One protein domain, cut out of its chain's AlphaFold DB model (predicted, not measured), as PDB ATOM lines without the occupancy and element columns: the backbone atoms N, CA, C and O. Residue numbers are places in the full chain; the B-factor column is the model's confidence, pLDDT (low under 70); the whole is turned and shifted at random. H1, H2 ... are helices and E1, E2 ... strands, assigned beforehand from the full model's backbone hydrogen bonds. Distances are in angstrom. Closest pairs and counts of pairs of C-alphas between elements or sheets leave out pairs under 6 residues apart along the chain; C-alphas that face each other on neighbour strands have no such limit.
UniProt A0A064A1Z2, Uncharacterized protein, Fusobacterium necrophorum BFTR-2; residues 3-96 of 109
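AT A GLANCE: This is residues 3 to 96 of the 109 residues of an uncharacterized protein of Fusobacterium necrophorum BFTR-2 (UniProt A0A064A1Z2). Six strands curl into a small closed barrel, and one helix, H1, packs on its outside with its residues 47 to 55, mostly on E5 and E2. Round the ring run E1 E2 E3 E6 E5 E4 and back to E1, each strand antiparallel to its neighbours, with sharp bends in E2, E5 and E6. The printed part has 94 residues with one named helix and six named strands, in the chain order E1 E2 E3 H1 E4 E5 E6, and its class is mostly strand. It is compact, with a radius of gyration of the C-alphas of 12.6 A, and rounded, spanning 34 by 30 by 22 A.

HOW THE PARTS SIT: Begin in the barrel with E1, residues 3 to 8, and E2, residues 14 to 27, a hairpin in which N 5 and O 17 are 2.8 A apart, within hydrogen-bond range. E2 bends by 98 degrees at residue 24; its pairing is staggered, residues 14 to 19 with E1 and 21 to 27 with E3, residues 32 to 37, where N 22 and O 36 are 2.8 A apart. On the other side of E3 look for E6, residues 84 to 96, with N 35 and O 85 at 2.8 A. E6 bends by 110 degrees at residue 92 and forms a hairpin with E5, residues 70 to 79, with N 77 and O 86 at 2.8 A. E5 bends by 93 degrees at residue 74; it forms a hairpin with E4, residues 63 to 67, with N 65 and O 72 at 2.8 A. E4 and E1 close the ring, antiparallel at 172 degrees, with N 66 and O 4 at 2.8 A. E1 E2 E3 and E4 E5 E6 are meanders, each strand the antiparallel neighbour of the one before. H1, residues 45 to 56, is on the barrel and outside it, at a height over the sheet of 8.6 A; its closest C-alphas to E5 are those of Val 51 and Leu 78, 7.9 A apart. It lies only just over E2 and E5, with 3 C-alphas on each, and runs slantwise to the strands, at 55 degrees to E2 on the local plane. In H1, 7 of 8 O i to N i+4 pairs are within hydrogen-bond range.

IN THESE COORDINATES: Find C-alpha 3 at (145.935, 103.953, 149.148), where E1 begins its 16.1 A. From first to last C-alpha, E2 measures 27.5 A, E3 15.8 A, E4 13.2 A and E5 21.4 A. H1 begins at C-alpha 45, (142.991, 110.898, 166.864), and measures 17.2 A. E6, 24.1 A, ends at C-alpha 96, (155.566, 99.596, 138.429).

THE WHOLE: The two C-alphas farthest apart are those of Leu 29 and Ser 45, 36.5 A. The printed part has no cut and no long link. Its mean pLDDT is 79.0; residues 8 to 13, 55 to 61 and 91 to 96 are under 70.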
ATOM      1  N   ALA A   3     144.903 102.964 149.388       87.88
ATOM      2  CA  ALA A   3     145.935 103.953 149.148       87.88
ATOM      3  C   ALA A   3     146.850 103.986 150.366       87.88
ATOM      4  O   ALA A   3     146.372 104.202 151.478       87.88
ATOM      5  N   GLU A   4     148.139 103.776 150.152       89.69
ATOM      6  CA  GLU A   4     149.170 104.073 151.138       89.69
ATOM      7  C   GLU A   4     149.817 105.403 150.756       89.69
ATOM      8  O   GLU A   4     150.219 105.613 149.610       89.69
ATOM      9  N   ILE A   5     149.826 106.331 151.703       85.38
ATOM     10  CA  ILE A   5     150.236 107.713 151.510       85.38
ATOM     11  C   ILE A   5     151.418 107.954 152.426       85.38
ATOM     12  O   ILE A   5     151.303 107.807 153.640       85.38
ATOM     13  N   ILE A   6     152.540 108.346 151.840       83.25
ATOM     14  CA  ILE A   6     153.768 108.643 152.559       83.25
ATOM     15  C   ILE A   6     154.071 110.122 152.351       83.25
ATOM     16  O   ILE A   6     154.450 110.534 151.254       83.25
ATOM     17  N   PHE A   7     153.891 110.924 153.396       75.69
ATOM     18  CA  PHE A   7     154.253 112.337 153.370       75.69
ATOM     19  C   PHE A   7     155.687 112.540 153.847       75.69
ATOM     20  O   PHE A   7     156.091 111.975 154.864       75.69
ATOM     21  N   LEU A   8     156.419 113.393 153.130       69.31
ATOM     22  CA  LEU A   8     157.659 113.992 153.606       69.31
ATOM     23  C   LEU A   8     157.307 115.357 154.197       69.31
ATOM     24  O   LEU A   8     156.917 116.265 153.464       69.31
ATOM     25  N   THR A   9     157.384 115.487 155.519       65.88
ATOM     26  CA  THR A   9     157.084 116.756 156.197       65.88
ATOM     27  C   THR A   9     158.316 117.663 156.258       65.88
ATOM     28  O   THR A   9     159.441 117.206 156.049       65.88
ATOM     29  N   GLU A  10     158.129 118.951 156.570       63.97
ATOM     30  CA  GLU A  10     159.233 119.925 156.708       63.97
ATOM     31  C   GLU A  10     160.307 119.489 157.720       63.97
ATOM     32  O   GLU A  10     161.480 119.815 157.561       63.97
ATOM     33  N   GLU A  11     159.932 118.696 158.728       65.31
ATOM     34  CA  GLU A  11     160.856 118.142 159.725       65.31
ATOM     35  C   GLU A  11     161.565 116.856 159.256       65.31
ATOM     36  O   GLU A  11     162.139 116.135 160.073       65.31
ATOM     37  N   ALA A  12     161.489 116.521 157.962       60.81
ATOM     38  CA  ALA A  12     161.945 115.251 157.392       60.81
ATOM     39  C   ALA A  12     161.331 114.011 158.077       60.81
ATOM     40  O   ALA A  12     161.886 112.911 158.015       60.81
ATOM     41  N   LYS A  13     160.171 114.171 158.730       67.69
ATOM     42  CA  LYS A  13     159.427 113.051 159.306       67.69
ATOM     43  C   LYS A  13     158.576 112.400 158.229       67.69
ATOM     44  O   LYS A  13     157.956 113.068 157.403       67.69
ATOM     45  N   ILE A  14     158.553 111.074 158.279       72.06
ATOM     46  CA  ILE A  14     157.736 110.243 157.408       72.06
ATOM     47  C   ILE A  14     156.408 110.003 158.117       72.06
ATOM     48  O   ILE A  14     156.384 109.394 159.186       72.06
ATOM     49  N   MET A  15     155.311 110.452 157.514       77.06
ATOM     50  CA  MET A  15     153.965 110.095 157.958       77.06
ATOM     51  C   MET A  15     153.369 109.090 156.979       77.06
ATOM     52  O   MET A  15     153.241 109.396 155.794       77.06
ATOM     53  N   ASN A  16     153.004 107.911 157.479       83.25
ATOM     54  CA  ASN A  16     152.360 106.865 156.690       83.25
ATOM     55  C   ASN A  16     150.868 106.784 157.040       83.25
ATOM     56  O   ASN A  16     150.511 106.568 158.197       83.25
ATOM     57  N   ILE A  17     150.003 106.948 156.038       85.25
ATOM     58  CA  ILE A  17     148.551 106.859 156.176       85.25
ATOM     59  C   ILE A  17     148.006 105.847 155.179       85.25
ATOM     60  O   ILE A  17     148.230 105.958 153.976       85.25
ATOM     61  N   ILE A  18     147.202 104.906 155.670       87.88
ATOM     62  CA  ILE A  18     146.502 103.936 154.827       87.88
ATOM     63  C   ILE A  18     145.016 104.285 154.791       87.88
ATOM     64  O   ILE A  18     144.356 104.326 155.829       87.88
ATOM     65  N   LEU A  19     144.485 104.508 153.589       88.88
ATOM     66  CA  LEU A  19     143.085 104.851 153.358       88.88
ATOM     67  C   LEU A  19     142.441 103.947 152.308       88.88
ATOM     68  O   LEU A  19     142.995 103.688 151.245       88.88
ATOM     69  N   ASP A  20     141.203 103.546 152.551       91.38
ATOM     70  CA  ASP A  20     140.299 103.061 151.522       91.38
ATOM     71  C   ASP A  20     139.807 104.245 150.681       91.38
ATOM     72  O   ASP A  20     139.109 105.134 151.183       91.38
ATOM     73  N   VAL A  21     140.135 104.240 149.393       91.69
ATOM     74  CA  VAL A  21     139.789 105.291 148.432       91.69
ATOM     75  C   VAL A  21     139.070 104.740 147.198       91.69
ATOM     76  O   VAL A  21     139.102 103.539 146.908       91.69
ATOM     77  N   GLU A  22     138.434 105.629 146.446       93.88
ATOM     78  CA  GLU A  22     137.832 105.376 145.136       93.88
ATOM     79  C   GLU A  22     138.450 106.334 144.117       93.88
ATOM     80  O   GLU A  22     138.527 107.535 144.372       93.88
ATOM     81  N   PHE A  23     138.905 105.824 142.970       92.38
ATOM     82  CA  PHE A  23     139.388 106.684 141.890       92.38
ATOM     83  C   PHE A  23     138.216 107.466 141.296       92.38
ATOM     84  O   PHE A  23     137.173 106.887 140.994       92.38
ATOM     85  N   VAL A  24     138.389 108.777 141.148       92.75
ATOM     86  CA  VAL A  24     137.360 109.674 140.611       92.75
ATOM     87  C   VAL A  24     137.659 109.989 139.154       92.75
ATOM     88  O   VAL A  24     136.821 109.742 138.291       92.75
ATOM     89  N   LYS A  25     138.832 110.569 138.887       91.56
ATOM     90  CA  LYS A  25     139.275 110.956 137.544       91.56
ATOM     91  C   LYS A  25     140.758 111.308 137.529       91.56
ATOM     92  O   LYS A  25     141.347 111.606 138.566       91.56
ATOM     93  N   GLU A  26     141.300 111.373 136.325       87.94
ATOM     94  CA  GLU A  26     142.559 112.041 136.016       87.94
ATOM     95  C   GLU A  26     142.250 113.339 135.259       87.94
ATOM     96  O   GLU A  26     141.427 113.348 134.339       87.94
ATOM     97  N   ASP A  27     142.880 114.443 135.653       85.06
ATOM     98  CA  ASP A  27     142.919 115.656 134.837       85.06
ATOM     99  C   ASP A  27     144.096 115.558 133.862       85.06
ATOM    100  O   ASP A  27     145.254 115.665 134.259       85.06
ATOM    101  N   SER A  28     143.794 115.366 132.580       77.12
ATOM    102  CA  SER A  28     144.787 115.127 131.530       77.12
ATOM    103  C   SER A  28     145.727 116.307 131.266       77.12
ATOM    104  O   SER A  28     146.840 116.094 130.787       77.12
ATOM    105  N   LEU A  29     145.323 117.544 131.580       76.62
ATOM    106  CA  LEU A  29     146.162 118.731 131.383       76.62
ATOM    107  C   LEU A  29     147.177 118.889 132.513       76.62
ATOM    108  O   LEU A  29     148.338 119.222 132.277       76.62
ATOM    109  N   SER A  30     146.735 118.661 133.749       76.31
ATOM    110  CA  SER A  30     147.560 118.836 134.945       76.31
ATOM    111  C   SER A  30     148.215 117.537 135.434       76.31
ATOM    112  O   SER A  30     149.061 117.598 136.330       76.31
ATOM    113  N   LYS A  31     147.847 116.394 134.835       83.31
ATOM    114  CA  LYS A  31     148.168 115.017 135.249       83.31
ATOM    115  C   LYS A  31     147.800 114.719 136.703       83.31
ATOM    116  O   LYS A  31     148.423 113.887 137.353       83.31
ATOM    117  N   VAL A  32     146.812 115.428 137.245       86.62
ATOM    118  CA  VAL A  32     146.377 115.235 138.629       86.62
ATOM    119  C   VAL A  32     145.469 114.019 138.704       86.62
ATOM    120  O   VAL A  32     144.425 113.973 138.051       86.62
ATOM    121  N   LEU A  33     145.838 113.063 139.549       90.38
ATOM    122  CA  LEU A  33     144.999 111.924 139.896       90.38
ATOM    123  C   LEU A  33     144.148 112.293 141.106       90.38
ATOM    124  O   LEU A  33     144.676 112.721 142.133       90.38
ATOM    125  N   LEU A  34     142.833 112.128 140.982       91.31
ATOM    126  CA  LEU A  34     141.866 112.462 142.019       91.31
ATOM    127  C   LEU A  34     141.191 111.203 142.560       91.31
ATOM    128  O   LEU A  34     140.626 110.403 141.812       91.31
ATOM    129  N   TYR A  35     141.175 111.096 143.883       92.94
ATOM    130  CA  TYR A  35     140.562 110.019 144.638       92.94
ATOM    131  C   TYR A  35     139.614 110.576 145.704       92.94
ATOM    132  O   TYR A  35     139.832 111.637 146.293       92.94
ATOM    133  N   LYS A  36     138.559 109.816 145.988       93.00
ATOM    134  CA  LYS A  36     137.617 110.064 147.075       93.00
ATOM    135  C   LYS A  36     137.937 109.138 148.240       93.00
ATOM    136  O   LYS A  36     137.988 107.923 148.070       93.00
ATOM    137  N   VAL A  37     138.112 109.698 149.430       90.19
ATOM    138  CA  VAL A  37     138.318 108.946 150.673       90.19
ATOM    139  C   VAL A  37     136.984 108.343 151.111       90.19
ATOM    140  O   VAL A  37     135.978 109.041 151.266       90.19
ATOM    141  N   THR A  38     136.950 107.027 151.306       87.88
ATOM    142  CA  THR A  38     135.716 106.340 151.700       87.88
ATOM    143  C   THR A  38     135.395 106.586 153.182       87.88
ATOM    144  O   THR A  38     136.294 106.782 154.003       87.88
ATOM    145  N   PRO A  39     134.110 106.554 153.575       72.62
ATOM    146  CA  PRO A  39     133.695 106.807 154.957       72.62
ATOM    147  C   PRO A  39     134.072 105.695 155.949       72.62
ATOM    148  O   PRO A  39     133.859 105.872 157.143       72.62
ATOM    149  N   LYS A  40     134.592 104.548 155.485       76.19
ATOM    150  CA  LYS A  40     134.988 103.424 156.352       76.19
ATOM    151  C   LYS A  40     136.359 103.612 157.006       76.19
ATOM    152  O   LYS A  40     136.686 102.866 157.925       76.19
ATOM    153  N   ASN A  41     137.128 104.603 156.561       78.94
ATOM    154  CA  ASN A  41     138.420 104.925 157.146       78.94
ATOM    155  C   ASN A  41     138.263 105.380 158.596       78.94
ATOM    156  O   ASN A  41     137.558 106.347 158.876       78.94
ATOM    157  N   LYS A  42     138.938 104.684 159.510       73.88
ATOM    158  CA  LYS A  42     139.073 105.086 160.910       73.88
ATOM    159  C   LYS A  42     140.532 105.434 161.158       73.88
ATOM    160  O   LYS A  42     141.327 104.547 161.443       73.88
ATOM    161  N   LEU A  43     140.862 106.712 161.002       79.88
ATOM    162  CA  LEU A  43     142.132 107.247 161.479       79.88
ATOM    163  C   LEU A  43     142.030 107.457 162.992       79.88
ATOM    164  O   LEU A  43     140.976 107.862 163.489       79.88
ATOM    165  N   ASP A  44     143.097 107.152 163.721       83.00
ATOM    166  CA  ASP A  44     143.186 107.485 165.138       83.00
ATOM    167  C   ASP A  44     143.296 109.008 165.335       83.00
ATOM    168  O   ASP A  44     143.579 109.771 164.406       83.00
ATOM    169  N   SER A  45     143.035 109.467 166.559       83.88
ATOM    170  CA  SER A  45     142.991 110.898 166.864       83.88
ATOM    171  C   SER A  45     144.318 111.612 166.648       83.88
ATOM    172  O   SER A  45     144.307 112.817 166.404       83.88
ATOM    173  N   ASP A  46     145.440 110.911 166.779       84.56
ATOM    174  CA  ASP A  46     146.754 111.526 166.668       84.56
ATOM    175  C   ASP A  46     147.120 111.689 165.194       84.56
ATOM    176  O   ASP A  46     147.446 112.803 164.790       84.56
ATOM    177  N   THR A  47     146.865 110.680 164.356       79.88
ATOM    178  CA  THR A  47     146.968 110.805 162.893       79.88
ATOM    179  C   THR A  47     146.081 111.935 162.355       79.88
ATOM    180  O   THR A  47     146.511 112.718 161.511       79.88
ATOM    181  N   VAL A  48     144.846 112.081 162.858       83.06
ATOM    182  CA  VAL A  48     143.958 113.189 162.452       83.06
ATOM    183  C   VAL A  48     144.557 114.550 162.815       83.06
ATOM    184  O   VAL A  48     144.547 115.460 161.986       83.06
ATOM    185  N   LYS A  49     145.091 114.702 164.035       84.00
ATOM    186  CA  LYS A  49     145.738 115.952 164.462       84.00
ATOM    187  C   LYS A  49     146.966 116.264 163.621       84.00
ATOM    188  O   LYS A  49     147.152 117.419 163.261       84.00
ATOM    189  N   GLU A  50     147.788 115.263 163.316       79.38
ATOM    190  CA  GLU A  50     148.979 115.469 162.499       79.38
ATOM    191  C   GLU A  50     148.599 115.893 161.076       79.38
ATOM    192  O   GLU A  50     149.128 116.887 160.582       79.38
ATOM    193  N   VAL A  51     147.628 115.231 160.437       78.44
ATOM    194  CA  VAL A  51     147.141 115.631 159.104       78.44
ATOM    195  C   VAL A  51     146.648 117.079 159.097       78.44
ATOM    196  O   VAL A  51     147.022 117.844 158.210       78.44
ATOM    197  N   GLU A  52     145.845 117.486 160.083       78.56
ATOM    198  CA  GLU A  52     145.351 118.868 160.177       78.56
ATOM    199  C   GLU A  52     146.464 119.875 160.517       78.56
ATOM    200  O   GLU A  52     146.447 121.004 160.025       78.56
ATOM    201  N   PHE A  53     147.465 119.482 161.311       76.56
ATOM    202  CA  PHE A  53     148.641 120.307 161.587       76.56
ATOM    203  C   PHE A  53     149.426 120.592 160.300       76.56
ATOM    204  O   PHE A  53     149.663 121.754 159.966       76.56
ATOM    205  N   TYR A  54     149.754 119.548 159.532       70.81
ATOM    206  CA  TYR A  54     150.514 119.693 158.288       70.81
ATOM    207  C   TYR A  54     149.688 120.271 157.130       70.81
ATOM    208  O   TYR A  54     150.272 120.840 156.218       70.81
ATOM    209  N   LYS A  55     148.347 120.238 157.182       67.75
ATOM    210  CA  LYS A  55     147.462 120.941 156.224       67.75
ATOM    211  C   LYS A  55     147.640 122.458 156.246       67.75
ATOM    212  O   LYS A  55     147.463 123.102 155.214       67.75
ATOM    213  N   ASN A  56     147.965 123.025 157.408       63.12
ATOM    214  CA  ASN A  56     148.158 124.469 157.575       63.12
ATOM    215  C   ASN A  56     149.572 124.928 157.212       63.12
ATOM    216  O   ASN A  56     149.783 126.101 156.901       63.12
ATOM    217  N   LEU A  57     150.531 124.007 157.227       58.22
ATOM    218  CA  LEU A  57     151.844 124.237 156.657       58.22
ATOM    219  C   LEU A  57     151.673 124.123 155.145       58.22
ATOM    220  O   LEU A  57     151.187 123.124 154.627       58.22
ATOM    221  N   SER A  58     152.035 125.164 154.404       47.97
ATOM    222  CA  SER A  58     151.849 125.253 152.946       47.97
ATOM    223  C   SER A  58     152.612 124.170 152.148       47.97
ATOM    224  O   SER A  58     152.613 124.186 150.918       47.97
ATOM    225  N   PHE A  59     153.252 123.231 152.849       47.47
ATOM    226  CA  PHE A  59     154.120 122.165 152.389       47.47
ATOM    227  C   PHE A  59     153.517 120.778 152.670       47.47
ATOM    228  O   PHE A  59     154.064 119.967 153.407       47.47
ATOM    229  N   PHE A  60     152.443 120.450 151.955       54.75
ATOM    230  CA  PHE A  60     152.309 119.106 151.385       54.75
ATOM    231  C   PHE A  60     152.955 119.112 149.988       54.75
ATOM    232  O   PHE A  60     152.306 118.946 148.957       54.75
ATOM    233  N   SER A  61     154.247 119.439 149.927       62.22
ATOM    234  CA  SER A  61     154.935 119.748 148.665       62.22
ATOM    235  C   SER A  61     155.384 118.502 147.905       62.22
ATOM    236  O   SER A  61     155.506 118.545 146.680       62.22
ATOM    237  N   SER A  62     155.602 117.387 148.605       74.06
ATOM    238  CA  SER A  62     155.997 116.127 147.987       74.06
ATOM    239  C   SER A  62     155.688 114.929 148.876       74.06
ATOM    240  O   SER A  62     155.775 114.991 150.102       74.06
ATOM    241  N   GLY A  63     155.346 113.818 148.249       81.88
ATOM    242  CA  GLY A  63     155.304 112.522 148.895       81.88
ATOM    243  C   GLY A  63     154.957 111.441 147.891       81.88
ATOM    244  O   GLY A  63     154.999 111.653 146.675       81.88
ATOM    245  N   THR A  64     154.630 110.271 148.413       87.12
ATOM    246  CA  THR A  64     154.398 109.076 147.616       87.12
ATOM    247  C   THR A  64     152.995 108.545 147.851       87.12
ATOM    248  O   THR A  64     152.562 108.390 148.990       87.12
ATOM    249  N   LEU A  65     152.288 108.257 146.763       88.12
ATOM    250  CA  LEU A  65     151.018 107.546 146.773       88.12
ATOM    251  C   LEU A  65     151.209 106.172 146.149       88.12
ATOM    252  O   LEU A  65     151.542 106.071 144.971       88.12
ATOM    253  N   LEU A  66     150.941 105.124 146.918       88.69
ATOM    254  CA  LEU A  66     150.890 103.753 146.435       88.69
ATOM    255  C   LEU A  66     149.429 103.306 146.346       88.69
ATOM    256  O   LEU A  66     148.732 103.191 147.354       88.69
ATOM    257  N   VAL A  67     148.957 103.051 145.127       88.25
ATOM    258  CA  VAL A  67     147.596 102.574 144.847       88.25
ATOM    259  C   VAL A  67     147.663 101.496 143.778       88.25
ATOM    260  O   VAL A  67     148.283 101.691 142.740       88.25
ATOM    261  N   ASN A  68     146.993 100.361 144.001       85.12
ATOM    262  CA  ASN A  68     146.944  99.244 143.044       85.12
ATOM    263  C   ASN A  68     148.338  98.828 142.529       85.12
ATOM    264  O   ASN A  68     148.505  98.561 141.342       85.12
ATOM    265  N   ASN A  69     149.334  98.792 143.421       80.06
ATOM    266  CA  ASN A  69     150.733  98.480 143.110       80.06
ATOM    267  C   ASN A  69     151.450  99.478 142.177       80.06
ATOM    268  O   ASN A  69     152.549  99.192 141.702       80.06
ATOM    269  N   VAL A  70     150.859 100.646 141.928       83.12
ATOM    270  CA  VAL A  70     151.498 101.753 141.217       83.12
ATOM    271  C   VAL A  70     151.913 102.802 142.232       83.12
ATOM    272  O   VAL A  70     151.102 103.233 143.057       83.12
ATOM    273  N   MET A  71     153.185 103.185 142.178       87.12
ATOM    274  CA  MET A  71     153.749 104.216 143.033       87.12
ATOM    275  C   MET A  71     153.861 105.523 142.249       87.12
ATOM    276  O   MET A  71     154.497 105.569 141.197       87.12
ATOM    277  N   TYR A  72     153.261 106.577 142.789       86.44
ATOM    278  CA  TYR A  72     153.305 107.932 142.258       86.44
ATOM    279  C   TYR A  72     154.074 108.818 143.231       86.44
ATOM    280  O   TYR A  72     153.684 108.934 144.392       86.44
ATOM    281  N   ALA A  73     155.142 109.462 142.769       86.81
ATOM    282  CA  ALA A  73     155.848 110.486 143.531       86.81
ATOM    283  C   ALA A  73     155.454 111.878 143.023       86.81
ATOM    284  O   ALA A  73     155.463 112.135 141.817       86.81
ATOM    285  N   GLY A  74     155.097 112.788 143.926       84.69
ATOM    286  CA  GLY A  74     154.717 114.141 143.532       84.69
ATOM    287  C   GLY A  74     154.046 114.948 144.626       84.69
ATOM    288  O   GLY A  74     154.082 114.580 145.797       84.69
ATOM    289  N   ALA A  75     153.431 116.063 144.237       84.50
ATOM    290  CA  ALA A  75     152.716 116.922 145.172       84.50
ATOM    291  C   ALA A  75     151.413 116.238 145.598       84.50
ATOM    292  O   ALA A  75     150.558 115.943 144.759       84.50
ATOM    293  N   LEU A  76     151.279 115.978 146.897       85.06
ATOM    294  CA  LEU A  76     150.130 115.303 147.484       85.06
ATOM    295  C   LEU A  76     149.204 116.292 148.168       85.06
ATOM    296  O   LEU A  76     149.627 117.297 148.717       85.06
ATOM    297  N   TYR A  77     147.923 115.966 148.181       84.56
ATOM    298  CA  TYR A  77     146.933 116.706 148.939       84.56
ATOM    299  C   TYR A  77     145.933 115.728 149.537       84.56
ATOM    300  O   TYR A  77     145.329 114.941 148.809       84.56
ATOM    301  N   LEU A  78     145.751 115.790 150.855       84.69
ATOM    302  CA  LEU A  78     144.753 115.018 151.587       84.69
ATOM    303  C   LEU A  78     143.892 115.971 152.414       84.69
ATOM    304  O   LEU A  78     144.395 116.760 153.207       84.69
ATOM    305  N   SER A  79     142.578 115.858 152.254       83.69
ATOM    306  CA  SER A  79     141.584 116.572 153.046       83.69
ATOM    307  C   SER A  79     140.589 115.578 153.624       83.69
ATOM    308  O   SER A  79     139.820 114.946 152.892       83.69
ATOM    309  N   LEU A  80     140.593 115.444 154.952       81.56
ATOM    310  CA  LEU A  80     139.646 114.595 155.678       81.56
ATOM    311  C   LEU A  80     138.238 115.205 155.693       81.56
ATOM    312  O   LEU A  80     137.249 114.477 155.610       81.56
ATOM    313  N   GLU A  81     138.154 116.536 155.716       83.62
ATOM    314  CA  GLU A  81     136.910 117.309 155.680       83.62
ATOM    315  C   GLU A  81     136.151 117.101 154.361       83.62
ATOM    316  O   GLU A  81     135.000 116.663 154.350       83.62
ATOM    317  N   THR A  82     136.822 117.341 153.230       85.31
ATOM    318  CA  THR A  82     136.232 117.169 151.890       85.31
ATOM    319  C   THR A  82     136.361 115.740 151.364       85.31
ATOM    320  O   THR A  82     135.947 115.459 150.239       85.31
ATOM    321  N   LYS A  83     136.938 114.826 152.157       88.75
ATOM    322  CA  LYS A  83     137.201 113.421 151.805       88.75
ATOM    323  C   LYS A  83     137.906 113.279 150.457       88.75
ATOM    324  O   LYS A  83     137.538 112.443 149.633       88.75
ATOM    325  N   THR A  84     138.897 114.128 150.225       88.06
ATOM    326  CA  THR A  84     139.599 114.228 148.946       88.06
ATOM    327  C   THR A  84     141.059 113.853 149.124       88.06
ATOM    328  O   THR A  84     141.711 114.330 150.046       88.06
ATOM    329  N   LEU A  85     141.567 113.020 148.219       89.19
ATOM    330  CA  LEU A  85     142.984 112.723 148.063       89.19
ATOM    331  C   LEU A  85     143.361 113.006 146.612       89.19
ATOM    332  O   LEU A  85     142.711 112.497 145.702       89.19
ATOM    333  N   SER A  86     144.405 113.786 146.374       89.44
ATOM    334  CA  SER A  86     144.935 113.974 145.026       89.44
ATOM    335  C   SER A  86     146.448 113.960 145.007       89.44
ATOM    336  O   SER A  86     147.082 114.426 145.952       89.44
ATOM    337  N   ILE A  87     147.012 113.490 143.901       88.00
ATOM    338  CA  ILE A  87     148.439 113.603 143.624       88.00
ATOM    339  C   ILE A  87     148.650 114.246 142.259       88.00
ATOM    340  O   ILE A  87     147.983 113.897 141.287       88.00
ATOM    341  N   LYS A  88     149.597 115.180 142.195       87.38
ATOM    342  CA  LYS A  88     150.188 115.673 140.956       87.38
ATOM    343  C   LYS A  88     151.581 115.054 140.820       87.38
ATOM    344  O   LYS A  88     152.502 115.538 141.484       87.38
ATOM    345  N   PRO A  89     151.755 114.000 140.008       85.31
ATOM    346  CA  PRO A  89     153.049 113.360 139.830       85.31
ATOM    347  C   PRO A  89     154.075 114.349 139.272       85.31
ATOM    348  O   PRO A  89     153.778 115.122 138.354       85.31
ATOM    349  N   THR A  90     155.295 114.319 139.800       78.62
ATOM    350  CA  THR A  90     156.424 115.000 139.163       78.62
ATOM    351  C   THR A  90     156.773 114.200 137.908       78.62
ATOM    352  O   THR A  90     156.882 112.978 137.960       78.62
ATOM    353  N   ILE A  91     156.860 114.855 136.749       60.47
ATOM    354  CA  ILE A  91     157.001 114.192 135.442       60.47
ATOM    355  C   ILE A  91     158.286 113.347 135.415       60.47
ATOM    356  O   ILE A  91     159.352 113.918 135.218       60.47
ATOM    357  N   THR A  92     158.172 112.026 135.631       51.44
ATOM    358  CA  THR A  92     158.928 110.885 135.035       51.44
ATOM    359  C   THR A  92     158.755 109.557 135.788       51.44
ATOM    360  O   THR A  92     159.032 108.512 135.211       51.44
ATOM    361  N   ASP A  93     158.206 109.556 137.001       48.12
ATOM    362  CA  ASP A  93     158.366 108.423 137.918       48.12
ATOM    363  C   ASP A  93     157.048 107.682 138.224       48.12
ATOM    364  O   ASP A  93     156.536 107.690 139.344       48.12
ATOM    365  N   GLU A  94     156.472 107.026 137.208       50.03
ATOM    366  CA  GLU A  94     155.535 105.919 137.444       50.03
ATOM    367  C   GLU A  94     156.342 104.639 137.672       50.03
ATOM    368  O   GLU A  94     156.795 103.995 136.724       50.03
ATOM    369  N   TYR A  95     156.519 104.240 138.931       51.78
ATOM    370  CA  TYR A  95     157.193 102.981 139.239       51.78
ATOM    371  C   TYR A  95     156.171 101.842 139.289       51.78
ATOM    372  O   TYR A  95     155.239 101.846 140.101       51.78
ATOM    373  N   ARG A  96     156.349 100.839 138.423       47.53
ATOM    374  CA  ARG A  96     155.566  99.596 138.429       47.53
ATOM    375  C   ARG A  96     156.320  98.510 139.203       47.53
ATOM    376  O   ARG A  96     157.141  97.812 138.630       47.53
TER     377      ARG A  96